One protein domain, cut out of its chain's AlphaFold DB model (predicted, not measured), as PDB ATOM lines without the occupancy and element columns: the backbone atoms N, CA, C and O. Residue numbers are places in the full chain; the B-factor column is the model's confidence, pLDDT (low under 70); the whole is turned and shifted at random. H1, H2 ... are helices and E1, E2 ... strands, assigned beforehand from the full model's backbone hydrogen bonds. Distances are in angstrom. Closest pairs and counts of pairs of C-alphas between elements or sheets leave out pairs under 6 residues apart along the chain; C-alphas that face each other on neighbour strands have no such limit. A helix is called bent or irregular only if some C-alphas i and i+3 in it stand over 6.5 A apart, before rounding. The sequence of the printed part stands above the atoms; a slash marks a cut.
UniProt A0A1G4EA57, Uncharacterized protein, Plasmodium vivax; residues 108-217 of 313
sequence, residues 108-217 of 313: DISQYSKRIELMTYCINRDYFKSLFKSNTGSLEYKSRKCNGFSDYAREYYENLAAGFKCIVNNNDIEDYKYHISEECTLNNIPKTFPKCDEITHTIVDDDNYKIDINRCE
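What this domain is: This is residues 108 to 217 of the 313 residues of an uncharacterized protein of Plasmodium vivax (UniProt A0A1G4EA57). Look for a long helical hairpin, H1 and H2 side by side, with one side of it covered by a layer of mostly looped chain that holds the small parts E1, H3 and H4. The hairpin runs along the long axis of an elongated shape. The printed part has 110 residues with four named helices and one named strand, in the order H1, H2, E1, H3, H4 along the chain, and its class is mostly helix. The whole is compact, with a radius of gyration of the C-alphas of 15.0 A, and the C-alphas span 48 by 26 by 21 A.

Where its parts are: Find C-alpha 109 at (191.899, 201.525, 157.877); from there H1, residues 109 to 131, runs 33.3 A to C-alpha 131. Next look for C-alpha 139 at (188.257, 200.584, 113.200), where H2, residues 139 to 162, sets out for 34.4 A. Further on comes strand E1, residues 179 to 181, 5.7 A long. H3, residues 186 to 192, measures 6.9 A and is irregular: C-alphas 187 and 190 are 9.3 A apart. H4, residues 207 to 210, is 5.3 A long and ends at C-alpha 210, at (204.434, 212.626, 135.343).

How they stand to each other: Begin with the helical hairpin of H1 and H2, which run opposite ways at a shallow tilt of 11 degrees. They touch with residues 121 to 128 of H1 and 149 to 156 of H2 alone; their closest C-alphas, of Tyr 121 and Tyr 156, are 7.1 A apart. H3 is close to H1 but not clearly touching it, the closest C-alphas being those of Cys 122 and Thr 192 at 7.4 A. H2 and H3 are near each other, with 6 pairs of C-alphas within 10 A. H3 touches H4, where the closest C-alphas, of Pro 190 and Asp 207, are 5.1 A apart. H2 and H4 are only just apart, at 8.0 A. E1 pairs with no named strand; its residues 179 to 181 pair antiparallel with residues 184 to 185. Every O i to N i+4 pair is within hydrogen-bond range in H1 and H2; H3 has 1 of 3, beside 2 of 4 O i to N i+3 pairs, and H4 is too short for an O i to N i+4 pair.

The domain as a whole: The two C-alphas farthest apart, those of Ser 138 and Glu 217, are 49.4 A apart. The printed part has no cut. Look for the long links from H2 to E1, 16 residues, and from H3 to H4, 14 residues. The mean pLDDT of the printed part is 78.9, and it is under 70 at residue 135, residues 161 to 174 and residues 208 to 217.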
ATOM      1  N   ASP A 108     196.422 200.170 159.329       83.31
ATOM      2  CA  ASP A 108     195.356 201.146 159.569       83.31
ATOM      3  C   ASP A 108     194.300 201.149 158.439       83.31
ATOM      4  O   ASP A 108     194.611 200.890 157.273       83.31
ATOM      5  N   ILE A 109     193.056 201.502 158.784       82.75
ATOM      6  CA  ILE A 109     191.899 201.525 157.877       82.75
ATOM      7  C   ILE A 109     192.147 202.352 156.609       82.75
ATOM      8  O   ILE A 109     191.822 201.898 155.510       82.75
ATOM      9  N   SER A 110     192.784 203.525 156.727       82.56
ATOM     10  CA  SER A 110     193.063 204.391 155.574       82.56
ATOM     11  C   SER A 110     194.045 203.752 154.590       82.56
ATOM     12  O   SER A 110     194.064 204.110 153.408       82.56
ATOM     13  N   GLN A 111     194.841 202.785 155.058       84.75
ATOM     14  CA  GLN A 111     195.805 202.078 154.229       84.75
ATOM     15  C   GLN A 111     195.140 200.989 153.393       84.75
ATOM     16  O   GLN A 111     195.405 200.909 152.192       84.75
ATOM     17  N   TYR A 112     194.240 200.202 153.997       83.00
ATOM     18  CA  TYR A 112     193.438 199.239 153.244       83.00
ATOM     19  C   TYR A 112     192.583 199.957 152.195       83.00
ATOM     20  O   TYR A 112     192.653 199.582 151.031       83.00
ATOM     21  N   SER A 113     191.844 201.017 152.556       83.19
ATOM     22  CA  SER A 113     190.953 201.710 151.610       83.19
ATOM     23  C   SER A 113     191.700 202.241 150.377       83.19
ATOM     24  O   SER A 113     191.287 201.957 149.254       83.19
ATOM     25  N   LYS A 114     192.845 202.921 150.558       84.44
ATOM     26  CA  LYS A 114     193.661 203.432 149.435       84.44
ATOM     27  C   LYS A 114     194.276 202.313 148.581       84.44
ATOM     28  O   LYS A 114     194.342 202.430 147.359       84.44
ATOM     29  N   ARG A 115     194.681 201.197 149.197       86.69
ATOM     30  CA  ARG A 115     195.201 200.025 148.472       86.69
ATOM     31  C   ARG A 115     194.093 199.292 147.705       86.69
ATOM     32  O   ARG A 115     194.319 198.885 146.572       86.69
ATOM     33  N   ILE A 116     192.892 199.177 148.275       86.56
ATOM     34  CA  ILE A 116     191.686 198.622 147.633       86.56
ATOM     35  C   ILE A 116     191.277 199.468 146.422       86.56
ATOM     36  O   ILE A 116     190.944 198.909 145.377       86.56
ATOM     37  N   GLU A 117     191.331 200.795 146.529       86.19
ATOM     38  CA  GLU A 117     191.063 201.728 145.429       86.19
ATOM     39  C   GLU A 117     192.032 201.504 144.253       86.19
ATOM     40  O   GLU A 117     191.601 201.201 143.136       86.19
ATOM     41  N   LEU A 118     193.344 201.517 144.520       87.94
ATOM     42  CA  LEU A 118     194.371 201.280 143.501       87.94
ATOM     43  C   LEU A 118     194.316 199.852 142.921       87.94
ATOM     44  O   LEU A 118     194.473 199.668 141.714       87.94
ATOM     45  N   MET A 119     194.014 198.834 143.737       89.19
ATOM     46  CA  MET A 119     193.766 197.470 143.249       89.19
ATOM     47  C   MET A 119     192.526 197.393 142.349       89.19
ATOM     48  O   MET A 119     192.578 196.739 141.308       89.19
ATOM     49  N   THR A 120     191.431 198.072 142.713       87.38
ATOM     50  CA  THR A 120     190.200 198.137 141.902       87.38
ATOM     51  C   THR A 120     190.509 198.714 140.526       87.38
ATOM     52  O   THR A 120     190.089 198.150 139.512       87.38
ATOM     53  N   TYR A 121     191.289 199.796 140.481       89.38
ATOM     54  CA  TYR A 121     191.760 200.381 139.233       89.38
ATOM     55  C   TYR A 121     192.598 199.391 138.412       89.38
ATOM     56  O   TYR A 121     192.246 199.076 137.276       89.38
ATOM     57  N   CYS A 122     193.670 198.839 138.987       90.75
ATOM     58  CA  CYS A 122     194.590 197.967 138.257       90.75
ATOM     59  C   CYS A 122     193.931 196.676 137.745       90.75
ATOM     60  O   CYS A 122     194.251 196.240 136.641       90.75
ATOM     61  N   ILE A 123     192.990 196.083 138.490       87.00
ATOM     62  CA  ILE A 123     192.252 194.880 138.065       87.00
ATOM     63  C   ILE A 123     191.332 195.195 136.874       87.00
ATOM     64  O   ILE A 123     191.330 194.455 135.889       87.00
ATOM     65  N   ASN A 124     190.596 196.313 136.911       84.12
ATOM     66  CA  ASN A 124     189.793 196.769 135.768       84.12
ATOM     67  C   ASN A 124     190.675 197.118 134.560       84.12
ATOM     68  O   ASN A 124     190.395 196.688 133.444       84.12
ATOM     69  N   ARG A 125     191.769 197.853 134.774       89.75
ATOM     70  CA  ARG A 125     192.735 198.229 133.737       89.75
ATOM     71  C   ARG A 125     193.372 197.003 133.077       89.75
ATOM     72  O   ARG A 125     193.476 196.970 131.855       89.75
ATOM     73  N   ASP A 126     193.768 195.987 133.843       87.31
ATOM     74  CA  ASP A 126     194.309 194.730 133.304       87.31
ATOM     75  C   ASP A 126     193.243 193.927 132.543       87.31
ATOM     76  O   ASP A 126     193.541 193.352 131.491       87.31
ATOM     77  N   TYR A 127     191.989 193.942 133.009       81.75
ATOM     78  CA  TYR A 127     190.858 193.404 132.255       81.75
ATOM     79  C   TYR A 127     190.683 194.141 130.918       81.75
ATOM     80  O   TYR A 127     190.660 193.486 129.874       81.75
ATOM     81  N   PHE A 128     190.682 195.479 130.896       81.31
ATOM     82  CA  PHE A 128     190.651 196.247 129.648       81.31
ATOM     83  C   PHE A 128     191.852 195.937 128.745       81.31
ATOM     84  O   PHE A 128     191.632 195.576 127.589       81.31
ATOM     85  N   LYS A 129     193.094 195.954 129.262       84.94
ATOM     86  CA  LYS A 129     194.312 195.516 128.542       84.94
ATOM     87  C   LYS A 129     194.123 194.122 127.919       84.94
ATOM     88  O   LYS A 129     194.570 193.889 126.799       84.94
ATOM     89  N   SER A 130     193.432 193.198 128.596       80.75
ATOM     90  CA  SER A 130     193.116 191.873 128.042       80.75
ATOM     91  C   SER A 130     192.157 191.934 126.844       80.75
ATOM     92  O   SER A 130     192.379 191.229 125.859       80.75
ATOM     93  N   LEU A 131     191.161 192.829 126.865       77.31
ATOM     94  CA  LEU A 131     190.218 193.014 125.760       77.31
ATOM     95  C   LEU A 131     190.892 193.575 124.497       77.31
ATOM     96  O   LEU A 131     190.409 193.303 123.402       77.31
ATOM     97  N   PHE A 132     191.982 194.346 124.591       77.12
ATOM     98  CA  PHE A 132     192.712 194.826 123.400       77.12
ATOM     99  C   PHE A 132     193.495 193.721 122.671       77.12
ATOM    100  O   PHE A 132     193.849 193.898 121.510       77.12
ATOM    101  N   LYS A 133     193.708 192.551 123.292       75.25
ATOM    102  CA  LYS A 133     194.404 191.419 122.651       75.25
ATOM    103  C   LYS A 133     193.606 190.787 121.502       75.25
ATOM    104  O   LYS A 133     194.183 190.088 120.674       75.25
ATOM    105  N   SER A 134     192.293 191.023 121.426       70.00
ATOM    106  CA  SER A 134     191.463 190.581 120.304       70.00
ATOM    107  C   SER A 134     191.505 191.602 119.161       70.00
ATOM    108  O   SER A 134     190.917 192.679 119.266       70.00
ATOM    109  N   ASN A 135     192.117 191.237 118.032       66.19
ATOM    110  CA  ASN A 135     192.196 192.088 116.836       66.19
ATOM    111  C   ASN A 135     190.866 192.253 116.062       66.19
ATOM    112  O   ASN A 135     190.847 192.870 114.995       66.19
ATOM    113  N   THR A 136     189.762 191.716 116.581       70.69
ATOM    114  CA  THR A 136     188.415 191.755 115.999       70.69
ATOM    115  C   THR A 136     187.723 193.118 116.158       70.69
ATOM    116  O   THR A 136     188.105 193.946 116.986       70.69
ATOM    117  N   GLY A 137     186.678 193.346 115.355       78.00
ATOM    118  CA  GLY A 137     185.887 194.584 115.341       78.00
ATOM    119  C   GLY A 137     186.352 195.616 114.306       78.00
ATOM    120  O   GLY A 137     187.470 195.551 113.794       78.00
ATOM    121  N   SER A 138     185.468 196.565 113.982       84.75
ATOM    122  CA  SER A 138     185.747 197.670 113.054       84.75
ATOM    123  C   SER A 138     186.763 198.664 113.633       84.75
ATOM    124  O   SER A 138     186.953 198.727 114.848       84.75
ATOM    125  N   LEU A 139     187.378 199.485 112.772       84.88
ATOM    126  CA  LEU A 139     188.257 200.584 113.200       84.88
ATOM    127  C   LEU A 139     187.547 201.496 114.214       84.88
ATOM    128  O   LEU A 139     188.069 201.762 115.285       84.88
ATOM    129  N   GLU A 140     186.311 201.889 113.910       85.44
ATOM    130  CA  GLU A 140     185.472 202.742 114.755       85.44
ATOM    131  C   GLU A 140     185.189 202.122 116.141       85.44
ATOM    132  O   GLU A 140     185.241 202.817 117.155       85.44
ATOM    133  N   TYR A 141     184.967 200.803 116.212       84.38
ATOM    134  CA  TYR A 141     184.848 200.083 117.485       84.38
ATOM    135  C   TYR A 141     186.171 200.078 118.267       84.38
ATOM    136  O   TYR A 141     186.160 200.265 119.485       84.38
ATOM    137  N   LYS A 142     187.312 199.909 117.582       83.75
ATOM    138  CA  LYS A 142     188.645 199.984 118.201       83.75
ATOM    139  C   LYS A 142     188.935 201.383 118.739       83.75
ATOM    140  O   LYS A 142     189.333 201.478 119.895       83.75
ATOM    141  N   SER A 143     188.637 202.446 117.989       85.69
ATOM    142  CA  SER A 143     188.753 203.831 118.466       85.69
ATOM    143  C   SER A 143     187.853 204.086 119.678       85.69
ATOM    144  O   SER A 143     188.353 204.464 120.728       85.69
ATOM    145  N   ARG A 144     186.547 203.771 119.619       85.25
ATOM    146  CA  ARG A 144     185.640 203.961 120.774       85.25
ATOM    147  C   ARG A 144     186.129 203.253 122.045       85.25
ATOM    148  O   ARG A 144     186.020 203.801 123.138       85.25
ATOM    149  N   LYS A 145     186.698 202.054 121.900       84.94
ATOM    150  CA  LYS A 145     187.300 201.268 122.986       84.94
ATOM    151  C   LYS A 145     188.624 201.865 123.488       84.94
ATOM    152  O   LYS A 145     188.856 201.872 124.692       84.94
ATOM    153  N   CYS A 146     189.459 202.372 122.581       87.94
ATOM    154  CA  CYS A 146     190.723 203.058 122.862       87.94
ATOM    155  C   CYS A 146     190.490 204.320 123.699       87.94
ATOM    156  O   CYS A 146     191.014 204.433 124.806       87.94
ATOM    157  N   ASN A 147     189.602 205.199 123.233       87.25
ATOM    158  CA  ASN A 147     189.225 206.428 123.923       87.25
ATOM    159  C   ASN A 147     188.603 206.125 125.295       87.25
ATOM    160  O   ASN A 147     189.068 206.658 126.295       87.25
ATOM    161  N   GLY A 148     187.660 205.176 125.378       87.50
ATOM    162  CA  GLY A 148     187.069 204.757 126.657       87.50
ATOM    163  C   GLY A 148     188.071 204.164 127.662       87.50
ATOM    164  O   GLY A 148     187.857 204.274 128.866       87.50
ATOM    165  N   PHE A 149     189.181 203.572 127.202       90.00
ATOM    166  CA  PHE A 149     190.277 203.147 128.079       90.00
ATOM    167  C   PHE A 149     191.126 204.329 128.562       90.00
ATOM    168  O   PHE A 149     191.429 204.408 129.751       90.00
ATOM    169  N   SER A 150     191.488 205.252 127.664       90.00
ATOM    170  CA  SER A 150     192.234 206.468 128.012       90.00
ATOM    171  C   SER A 150     191.448 207.361 128.976       90.00
ATOM    172  O   SER A 150     192.014 207.855 129.948       90.00
ATOM    173  N   ASP A 151     190.138 207.511 128.762       89.69
ATOM    174  CA  ASP A 151     189.233 208.236 129.658       89.69
ATOM    175  C   ASP A 151     189.125 207.546 131.023       89.69
ATOM    176  O   ASP A 151     189.295 208.209 132.042       89.69
ATOM    177  N   TYR A 152     188.957 206.218 131.063       88.56
ATOM    178  CA  TYR A 152     188.956 205.448 132.313       88.56
ATOM    179  C   TYR A 152     190.269 205.595 133.103       88.56
ATOM    180  O   TYR A 152     190.249 205.777 134.320       88.56
ATOM    181  N   ALA A 153     191.419 205.527 132.425       90.06
ATOM    182  CA  ALA A 153     192.726 205.697 133.056       90.06
ATOM    183  C   ALA A 153     192.920 207.119 133.605       90.06
ATOM    184  O   ALA A 153     193.404 207.275 134.725       90.06
ATOM    185  N   ARG A 154     192.486 208.132 132.847       87.44
ATOM    186  CA  ARG A 154     192.536 209.542 133.238       87.44
ATOM    187  C   ARG A 154     191.621 209.863 134.415       87.44
ATOM    188  O   ARG A 154     192.087 210.443 135.385       87.44
ATOM    189  N   GLU A 155     190.353 209.455 134.359       87.19
ATOM    190  CA  GLU A 155     189.367 209.706 135.419       87.19
ATOM    191  C   GLU A 155     189.836 209.099 136.751       87.19
ATOM    192  O   GLU A 155     189.740 209.738 137.798       87.19
ATOM    193  N   TYR A 156     190.419 207.896 136.722       86.88
ATOM    194  CA  TYR A 156     191.014 207.299 137.918       86.88
ATOM    195  C   TYR A 156     192.302 207.992 138.361       86.88
ATOM    196  O   TYR A 156     192.478 208.162 139.563       86.88
ATOM    197  N   TYR A 157     193.182 208.418 137.447       85.38
ATOM    198  CA  TYR A 157     194.360 209.205 137.818       85.38
ATOM    199  C   TYR A 157     193.961 210.520 138.503       85.38
ATOM    200  O   TYR A 157     194.453 210.802 139.589       85.38
ATOM    201  N   GLU A 158     193.047 211.295 137.917       83.56
ATOM    202  CA  GLU A 158     192.625 212.606 138.426       83.56
ATOM    203  C   GLU A 158     191.963 212.497 139.811       83.56
ATOM    204  O   GLU A 158     192.355 213.209 140.738       83.56
ATOM    205  N   ASN A 159     191.022 211.560 139.991       81.50
ATOM    206  CA  ASN A 159     190.370 211.326 141.286       81.50
ATOM    207  C   ASN A 159     191.355 210.834 142.357       81.50
ATOM    208  O   ASN A 159     191.354 211.336 143.483       81.50
ATOM    209  N   LEU A 160     192.215 209.872 142.012       77.19
ATOM    210  CA  LEU A 160     193.155 209.272 142.954       77.19
ATOM    211  C   LEU A 160     194.262 210.272 143.329       77.19
ATOM    212  O   LEU A 160     194.563 210.428 144.511       77.19
ATOM    213  N   ALA A 161     194.811 211.017 142.361       69.12
ATOM    214  CA  ALA A 161     195.812 212.065 142.583       69.12
ATOM    215  C   ALA A 161     195.279 213.227 143.437       69.12
ATOM    216  O   ALA A 161     196.009 213.723 144.295       69.12
ATOM    217  N   ALA A 162     194.001 213.605 143.304       65.88
ATOM    218  CA  ALA A 162     193.370 214.590 144.191       65.88
ATOM    219  C   ALA A 162     193.397 214.168 145.680       65.88
ATOM    220  O   ALA A 162     193.368 215.017 146.574       65.88
ATOM    221  N   GLY A 163     193.524 212.865 145.964       63.31
ATOM    222  CA  GLY A 163     193.733 212.305 147.300       63.31
ATOM    223  C   GLY A 163     195.176 212.365 147.836       63.31
ATOM    224  O   GLY A 163     195.412 211.869 148.949       63.31
ATOM    225  N   PHE A 164     196.136 212.933 147.088       64.00
ATOM    226  CA  PHE A 164     197.564 212.982 147.434       64.00
ATOM    227  C   PHE A 164     198.189 214.366 147.235       64.00
ATOM    228  O   PHE A 164     198.475 214.796 146.124       64.00
ATOM    229  N   LYS A 165     198.536 215.027 148.347       61.09
ATOM    230  CA  LYS A 165     199.353 216.252 148.318       61.09
ATOM    231  C   LYS A 165     200.792 215.989 147.839       61.09
ATOM    232  O   LYS A 165     201.420 216.881 147.278       61.09
ATOM    233  N   CYS A 166     201.311 214.788 148.101       63.97
ATOM    234  CA  CYS A 166     202.606 214.300 147.637       63.97
ATOM    235  C   CYS A 166     202.736 212.776 147.862       63.97
ATOM    236  O   CYS A 166     202.026 212.213 148.702       63.97
ATOM    237  N   ILE A 167     203.651 212.113 147.145       63.56
ATOM    238  CA  ILE A 167     204.104 210.736 147.439       63.56
ATOM    239  C   ILE A 167     205.273 210.809 148.426       63.56
ATOM    240  O   ILE A 167     206.214 211.575 148.217       63.56
ATOM    241  N   VAL A 168     205.228 210.024 149.506       57.19
ATOM    242  CA  VAL A 168     206.251 210.062 150.563       57.19
ATOM    243  C   VAL A 168     207.583 209.538 150.029       57.19
ATOM    244  O   VAL A 168     207.692 208.374 149.658       57.19
ATOM    245  N   ASN A 169     208.612 210.390 150.020       51.03
ATOM    246  CA  ASN A 169     209.953 210.031 149.565       51.03
ATOM    247  C   ASN A 169     210.749 209.339 150.687       51.03
ATOM    248  O   ASN A 169     211.791 209.831 151.124       51.03
ATOM    249  N   ASN A 170     210.238 208.212 151.180       48.69
ATOM    250  CA  ASN A 170     211.056 207.267 151.934       48.69
ATOM    251  C   ASN A 170     211.923 206.472 150.949       48.69
ATOM    252  O   ASN A 170     211.535 206.252 149.803       48.69
ATOM    253  N   ASN A 171     213.090 206.012 151.404       47.06
ATOM    254  CA  ASN A 171     213.918 205.093 150.614       47.06
ATOM    255  C   ASN A 171     213.313 203.674 150.557       47.06
ATOM    256  O   ASN A 171     213.741 202.858 149.745       47.06
ATOM    257  N   ASP A 172     212.295 203.407 151.380       48.84
ATOM    258  CA  ASP A 172     211.415 202.250 151.262       48.84
ATOM    259  C   ASP A 172     210.525 202.417 150.019       48.84
ATOM    260  O   ASP A 172     209.516 203.122 150.034       48.84
ATOM    261  N   ILE A 173     210.900 201.742 148.931       53.22
ATOM    262  CA  ILE A 173     210.186 201.746 147.637       53.22
ATOM    263  C   ILE A 173     208.778 201.107 147.747       53.22
ATOM    264  O   ILE A 173     207.967 201.185 146.824       53.22
ATOM    265  N   GLU A 174     208.444 200.531 148.903       61.31
ATOM    266  CA  GLU A 174     207.240 199.744 149.168       61.31
ATOM    267  C   GLU A 174     206.333 200.381 150.247       61.31
ATOM    268  O   GLU A 174     205.993 199.733 151.239       61.31
ATOM    269  N   ASP A 175     205.865 201.631 150.071       71.19
ATOM    270  CA  ASP A 175     204.662 202.051 150.821       71.19
ATOM    271  C   ASP A 175     203.513 201.121 150.405       71.19
ATOM    272  O   ASP A 175     203.016 201.168 149.273       71.19
ATOM    273  N   TYR A 176     203.093 200.276 151.347       73.94
ATOM    274  CA  TYR A 176     201.989 199.330 151.224       73.94
ATOM    275  C   TYR A 176     200.751 199.948 150.559       73.94
ATOM    276  O   TYR A 176     200.083 199.297 149.760       73.94
ATOM    277  N   LYS A 177     200.448 201.221 150.817       77.81
ATOM    278  CA  LYS A 177     199.296 201.914 150.222       77.81
ATOM    279  C   LYS A 177     199.399 202.067 148.704       77.81
ATOM    280  O   LYS A 177     198.372 202.105 148.031       77.81
ATOM    281  N   TYR A 178     200.619 202.177 148.178       78.75
ATOM    282  CA  TYR A 178     200.906 202.670 146.829       78.75
ATOM    283  C   TYR A 178     201.726 201.704 145.967       78.75
ATOM    284  O   TYR A 178     201.966 202.013 144.800       78.75
ATOM    285  N   HIS A 179     202.149 200.550 146.489       85.38
ATOM    286  CA  HIS A 179     202.823 199.499 145.723       85.38
ATOM    287  C   HIS A 179     202.088 198.154 145.825       85.38
ATOM    288  O   HIS A 179     202.114 197.494 146.863       85.38
ATOM    289  N   ILE A 180     201.452 197.719 144.734       86.50
ATOM    290  CA  ILE A 180     200.819 196.390 144.608       86.50
ATOM    291  C   ILE A 180     201.650 195.472 143.698       86.50
ATOM    292  O   ILE A 180     201.683 194.259 143.919       86.50
ATOM    293  N   SER A 181     202.303 196.044 142.679       88.00
ATOM    294  CA  SER A 181     203.336 195.408 141.852       88.00
ATOM    295  C   SER A 181     204.064 196.442 140.979       88.00
ATOM    296  O   SER A 181     203.612 197.578 140.843       88.00
ATOM    297  N   GLU A 182     205.111 196.013 140.268       85.12
ATOM    298  CA  GLU A 182     205.784 196.770 139.190       85.12
ATOM    299  C   GLU A 182     204.863 197.232 138.043       85.12
ATOM    300  O   GLU A 182     205.239 198.086 137.240       85.12
ATOM    301  N   GLU A 183     203.667 196.651 137.925       88.06
ATOM    302  CA  GLU A 183     202.631 197.037 136.959       88.06
ATOM    303  C   GLU A 183     201.516 197.872 137.612       88.06
ATOM    304  O   GLU A 183     200.557 198.245 136.941       88.06
ATOM    305  N   CYS A 184     201.558 198.095 138.926       89.62
ATOM    306  CA  CYS A 184     200.494 198.717 139.711       89.62
ATOM    307  C   CYS A 184     201.091 199.417 140.941       89.62
ATOM    308  O   CYS A 184     201.072 198.895 142.063       89.62
ATOM    309  N   THR A 185     201.668 200.597 140.719       87.38
ATOM    310  CA  THR A 185     202.263 201.412 141.778       87.38
ATOM    311  C   THR A 185     202.291 202.901 141.437       87.38
ATOM    312  O   THR A 185     202.637 203.292 140.322       87.38
ATOM    313  N   LEU A 186     201.996 203.760 142.419       82.69
ATOM    314  CA  LEU A 186     202.093 205.216 142.237       82.69
ATOM    315  C   LEU A 186     203.543 205.695 142.061       82.69
ATOM    316  O   LEU A 186     203.771 206.794 141.568       82.69
ATOM    317  N   ASN A 187     204.530 204.851 142.373       77.94
ATOM    318  CA  ASN A 187     205.943 205.129 142.109       77.94
ATOM    319  C   ASN A 187     206.273 205.132 140.603       77.94
ATOM    320  O   ASN A 187     207.300 205.675 140.198       77.94
ATOM    321  N   ASN A 188     205.398 204.556 139.768       83.50
ATOM    322  CA  ASN A 188     205.485 204.589 138.312       83.50
ATOM    323  C   ASN A 188     204.109 204.927 137.712       83.50
ATOM    324  O   ASN A 188     203.381 204.057 137.224       83.50
ATOM    325  N   ILE A 189     203.746 206.213 137.785       84.62
ATOM    326  CA  ILE A 189     202.477 206.739 137.265       84.62
ATOM    327  C   ILE A 189     202.271 206.418 135.769       84.62
ATOM    328  O   ILE A 189     201.221 205.848 135.480       84.62
ATOM    329  N   PRO A 190     203.215 206.664 134.829       87.00
ATOM    330  CA  PRO A 190     202.990 206.422 133.394       87.00
ATOM    331  C   PRO A 190     202.590 204.984 133.048       87.00
ATOM    332  O   PRO A 190     201.737 204.759 132.191       87.00
ATOM    333  N   LYS A 191     203.188 204.011 133.744       89.12
ATOM    334  CA  LYS A 191     202.959 202.573 133.555       89.12
ATOM    335  C   LYS A 191     201.722 202.061 134.297       89.12
ATOM    336  O   LYS A 191     201.045 201.125 133.853       89.12
ATOM    337  N   THR A 192     201.408 202.682 135.434       89.44
ATOM    338  CA  THR A 192     200.189 202.388 136.192       89.44
ATOM    339  C   THR A 192     198.962 202.944 135.480       89.44
ATOM    340  O   THR A 192     198.009 202.189 135.289       89.44
ATOM    341  N   PHE A 193     199.025 204.187 135.003       90.50
ATOM    342  CA  PHE A 193     197.981 204.901 134.267       90.50
ATOM    343  C   PHE A 193     198.397 205.127 132.795       90.50
ATOM    344  O   PHE A 193     198.647 206.259 132.391       90.50
ATOM    345  N   PRO A 194     198.502 204.069 131.969       91.62
ATOM    346  CA  PRO A 194     198.817 204.206 130.553       91.62
ATOM    347  C   PRO A 194     197.592 204.701 129.772       91.62
ATOM    348  O   PRO A 194     196.448 204.488 130.185       91.62
ATOM    349  N   LYS A 195     197.824 205.273 128.590       92.06
ATOM    350  CA  LYS A 195     196.771 205.610 127.619       92.06
ATOM    351  C   LYS A 195     196.688 204.561 126.512       92.06
ATOM    352  O   LYS A 195     197.579 203.732 126.351       92.06
ATOM    353  N   CYS A 196     195.626 204.610 125.721       90.75
ATOM    354  CA  CYS A 196     195.604 204.002 124.397       90.75
ATOM    355  C   CYS A 196     195.927 205.069 123.338       90.75
ATOM    356  O   CYS A 196     195.377 206.170 123.374       90.75
ATOM    357  N   ASP A 197     196.839 204.745 122.425       88.50
ATOM    358  CA  ASP A 197     197.213 205.570 121.279       88.50
ATOM    359  C   ASP A 197     196.170 205.433 120.155       88.50
ATOM    360  O   ASP A 197     195.887 204.330 119.681       88.50
ATOM    361  N   GLU A 198     195.589 206.554 119.719       83.50
ATOM    362  CA  GLU A 198     194.452 206.566 118.783       83.50
ATOM    363  C   GLU A 198     194.814 206.156 117.342       83.50
ATOM    364  O   GLU A 198     193.917 205.833 116.558       83.50
ATOM    365  N   ILE A 199     196.103 206.164 116.981       84.44
ATOM    366  CA  ILE A 199     196.590 205.871 115.623       84.44
ATOM    367  C   ILE A 199     196.863 204.371 115.461       84.44
ATOM    368  O   ILE A 199     196.476 203.760 114.466       84.44
ATOM    369  N   THR A 200     197.540 203.777 116.441       86.12
ATOM    370  CA  THR A 200     197.934 202.359 116.461       86.12
ATOM    371  C   THR A 200     196.910 201.455 117.152       86.12
ATOM    372  O   THR A 200     196.970 200.236 116.990       86.12
ATOM    373  N   HIS A 201     196.003 202.034 117.949       85.25
ATOM    374  CA  HIS A 201     195.106 201.343 118.888       85.25
ATOM    375  C   HIS A 201     195.842 200.449 119.902       85.25
ATOM    376  O   HIS A 201     195.285 199.459 120.386       85.25
ATOM    377  N   THR A 202     197.092 200.793 120.232       87.19
ATOM    378  CA  THR A 202     197.905 200.100 121.245       87.19
ATOM    379  C   THR A 202     197.924 200.862 122.568       87.19
ATOM    380  O   THR A 202     197.795 202.082 122.599       87.19
ATOM    381  N   ILE A 203     198.072 200.141 123.681       89.44
ATOM    382  CA  ILE A 203     198.227 200.757 125.004       89.44
ATOM    383  C   ILE A 203     199.703 201.089 125.227       89.44
ATOM    384  O   ILE A 203     200.556 200.213 125.080       89.44
ATOM    385  N   VAL A 204     199.972 202.339 125.599       91.00
ATOM    386  CA  VAL A 204     201.306 202.918 125.799       91.00
ATOM    387  C   VAL A 204     201.367 203.651 127.139       91.00
ATOM    388  O   VAL A 204     200.393 204.283 127.553       91.00
ATOM    389  N   ASP A 205     202.509 203.568 127.818       88.94
ATOM    390  CA  ASP A 205     202.742 204.288 129.074       88.94
ATOM    391  C   ASP A 205     202.636 205.806 128.837       88.94
ATOM    392  O   ASP A 205     203.140 206.317 127.832       88.94
ATOM    393  N   ASP A 206     201.954 206.534 129.728       80.69
ATOM    394  CA  ASP A 206     201.682 207.962 129.523       80.69
ATOM    395  C   ASP A 206     202.519 208.876 130.428       80.69
ATOM    396  O   ASP A 206     202.160 209.191 131.565       80.69
ATOM    397  N   ASP A 207     203.635 209.354 129.878       75.31
ATOM    398  CA  ASP A 207     204.512 210.334 130.521       75.31
ATOM    399  C   ASP A 207     203.856 211.710 130.765       75.31
ATOM    400  O   ASP A 207     204.426 212.522 131.495       75.31
ATOM    401  N   ASN A 208     202.655 211.990 130.243       69.75
ATOM    402  CA  ASN A 208     201.946 213.242 130.535       69.75
ATOM    403  C   ASN A 208     201.508 213.344 132.009       69.75
ATOM    404  O   ASN A 208     201.498 214.437 132.568       69.75
ATOM    405  N   TYR A 209     201.195 212.223 132.670       63.47
ATOM    406  CA  TYR A 209     200.788 212.202 134.087       63.47
ATOM    407  C   TYR A 209     201.958 212.400 135.072       63.47
ATOM    408  O   TYR A 209     201.782 212.372 136.287       63.47
ATOM    409  N   LYS A 210     203.182 212.586 134.569       56.34
ATOM    410  CA  LYS A 210     204.434 212.626 135.343       56.34
ATOM    411  C   LYS A 210     204.689 213.966 136.058       56.34
ATOM    412  O   LYS A 210     205.738 214.120 136.675       56.34
ATOM    413  N   ILE A 211     203.780 214.938 135.923       50.81
ATOM    414  CA  ILE A 211     204.062 216.367 136.151       50.81
ATOM    415  C   ILE A 211     203.733 216.856 137.575       50.81
ATOM    416  O   ILE A 211     204.546 217.583 138.141       50.81
ATOM    417  N   ASP A 212     202.604 216.457 138.180       51.09
ATOM    418  CA  ASP A 212     202.050 217.193 139.340       51.09
ATOM    419  C   ASP A 212     202.134 216.505 140.717       51.09
ATOM    420  O   ASP A 212     202.013 217.180 141.747       51.09
ATOM    421  N   ILE A 213     202.368 215.186 140.799       56.56
ATOM    422  CA  ILE A 213     202.486 214.517 142.110       56.56
ATOM    423  C   ILE A 213     203.884 214.751 142.695       56.56
ATOM    424  O   ILE A 213     204.817 213.968 142.506       56.56
ATOM    425  N   ASN A 214     204.002 215.847 143.443       58.19
ATOM    426  CA  ASN A 214     205.186 216.202 144.216       58.19
ATOM    427  C   ASN A 214     205.671 215.036 145.098       58.19
ATOM    428  O   ASN A 214     204.882 214.249 145.623       58.19
ATOM    429  N   ARG A 215     206.983 214.960 145.329       62.00
ATOM    430  CA  ARG A 215     207.567 214.091 146.360       62.00
ATOM    431  C   ARG A 215     207.547 214.826 147.699       62.00
ATOM    432  O   ARG A 215     207.944 215.985 147.757       62.00
ATOM    433  N   CYS A 216     207.080 214.183 148.767       63.38
ATOM    434  CA  CYS A 216     207.136 214.772 150.104       63.38
ATOM    435  C   CYS A 216     208.598 214.822 150.554       63.38
ATOM    436  O   CYS A 216     209.290 213.807 150.452       63.38
ATOM    437  N   GLU A 217     209.052 215.952 151.095       59.38
ATOM    438  CA  GLU A 217     210.367 216.026 151.731       59.38
ATOM    439  C   GLU A 217     210.444 215.044 152.907       59.38
ATOM    440  O   GLU A 217     209.572 215.010 153.780       59.38
TER     441      GLU A 217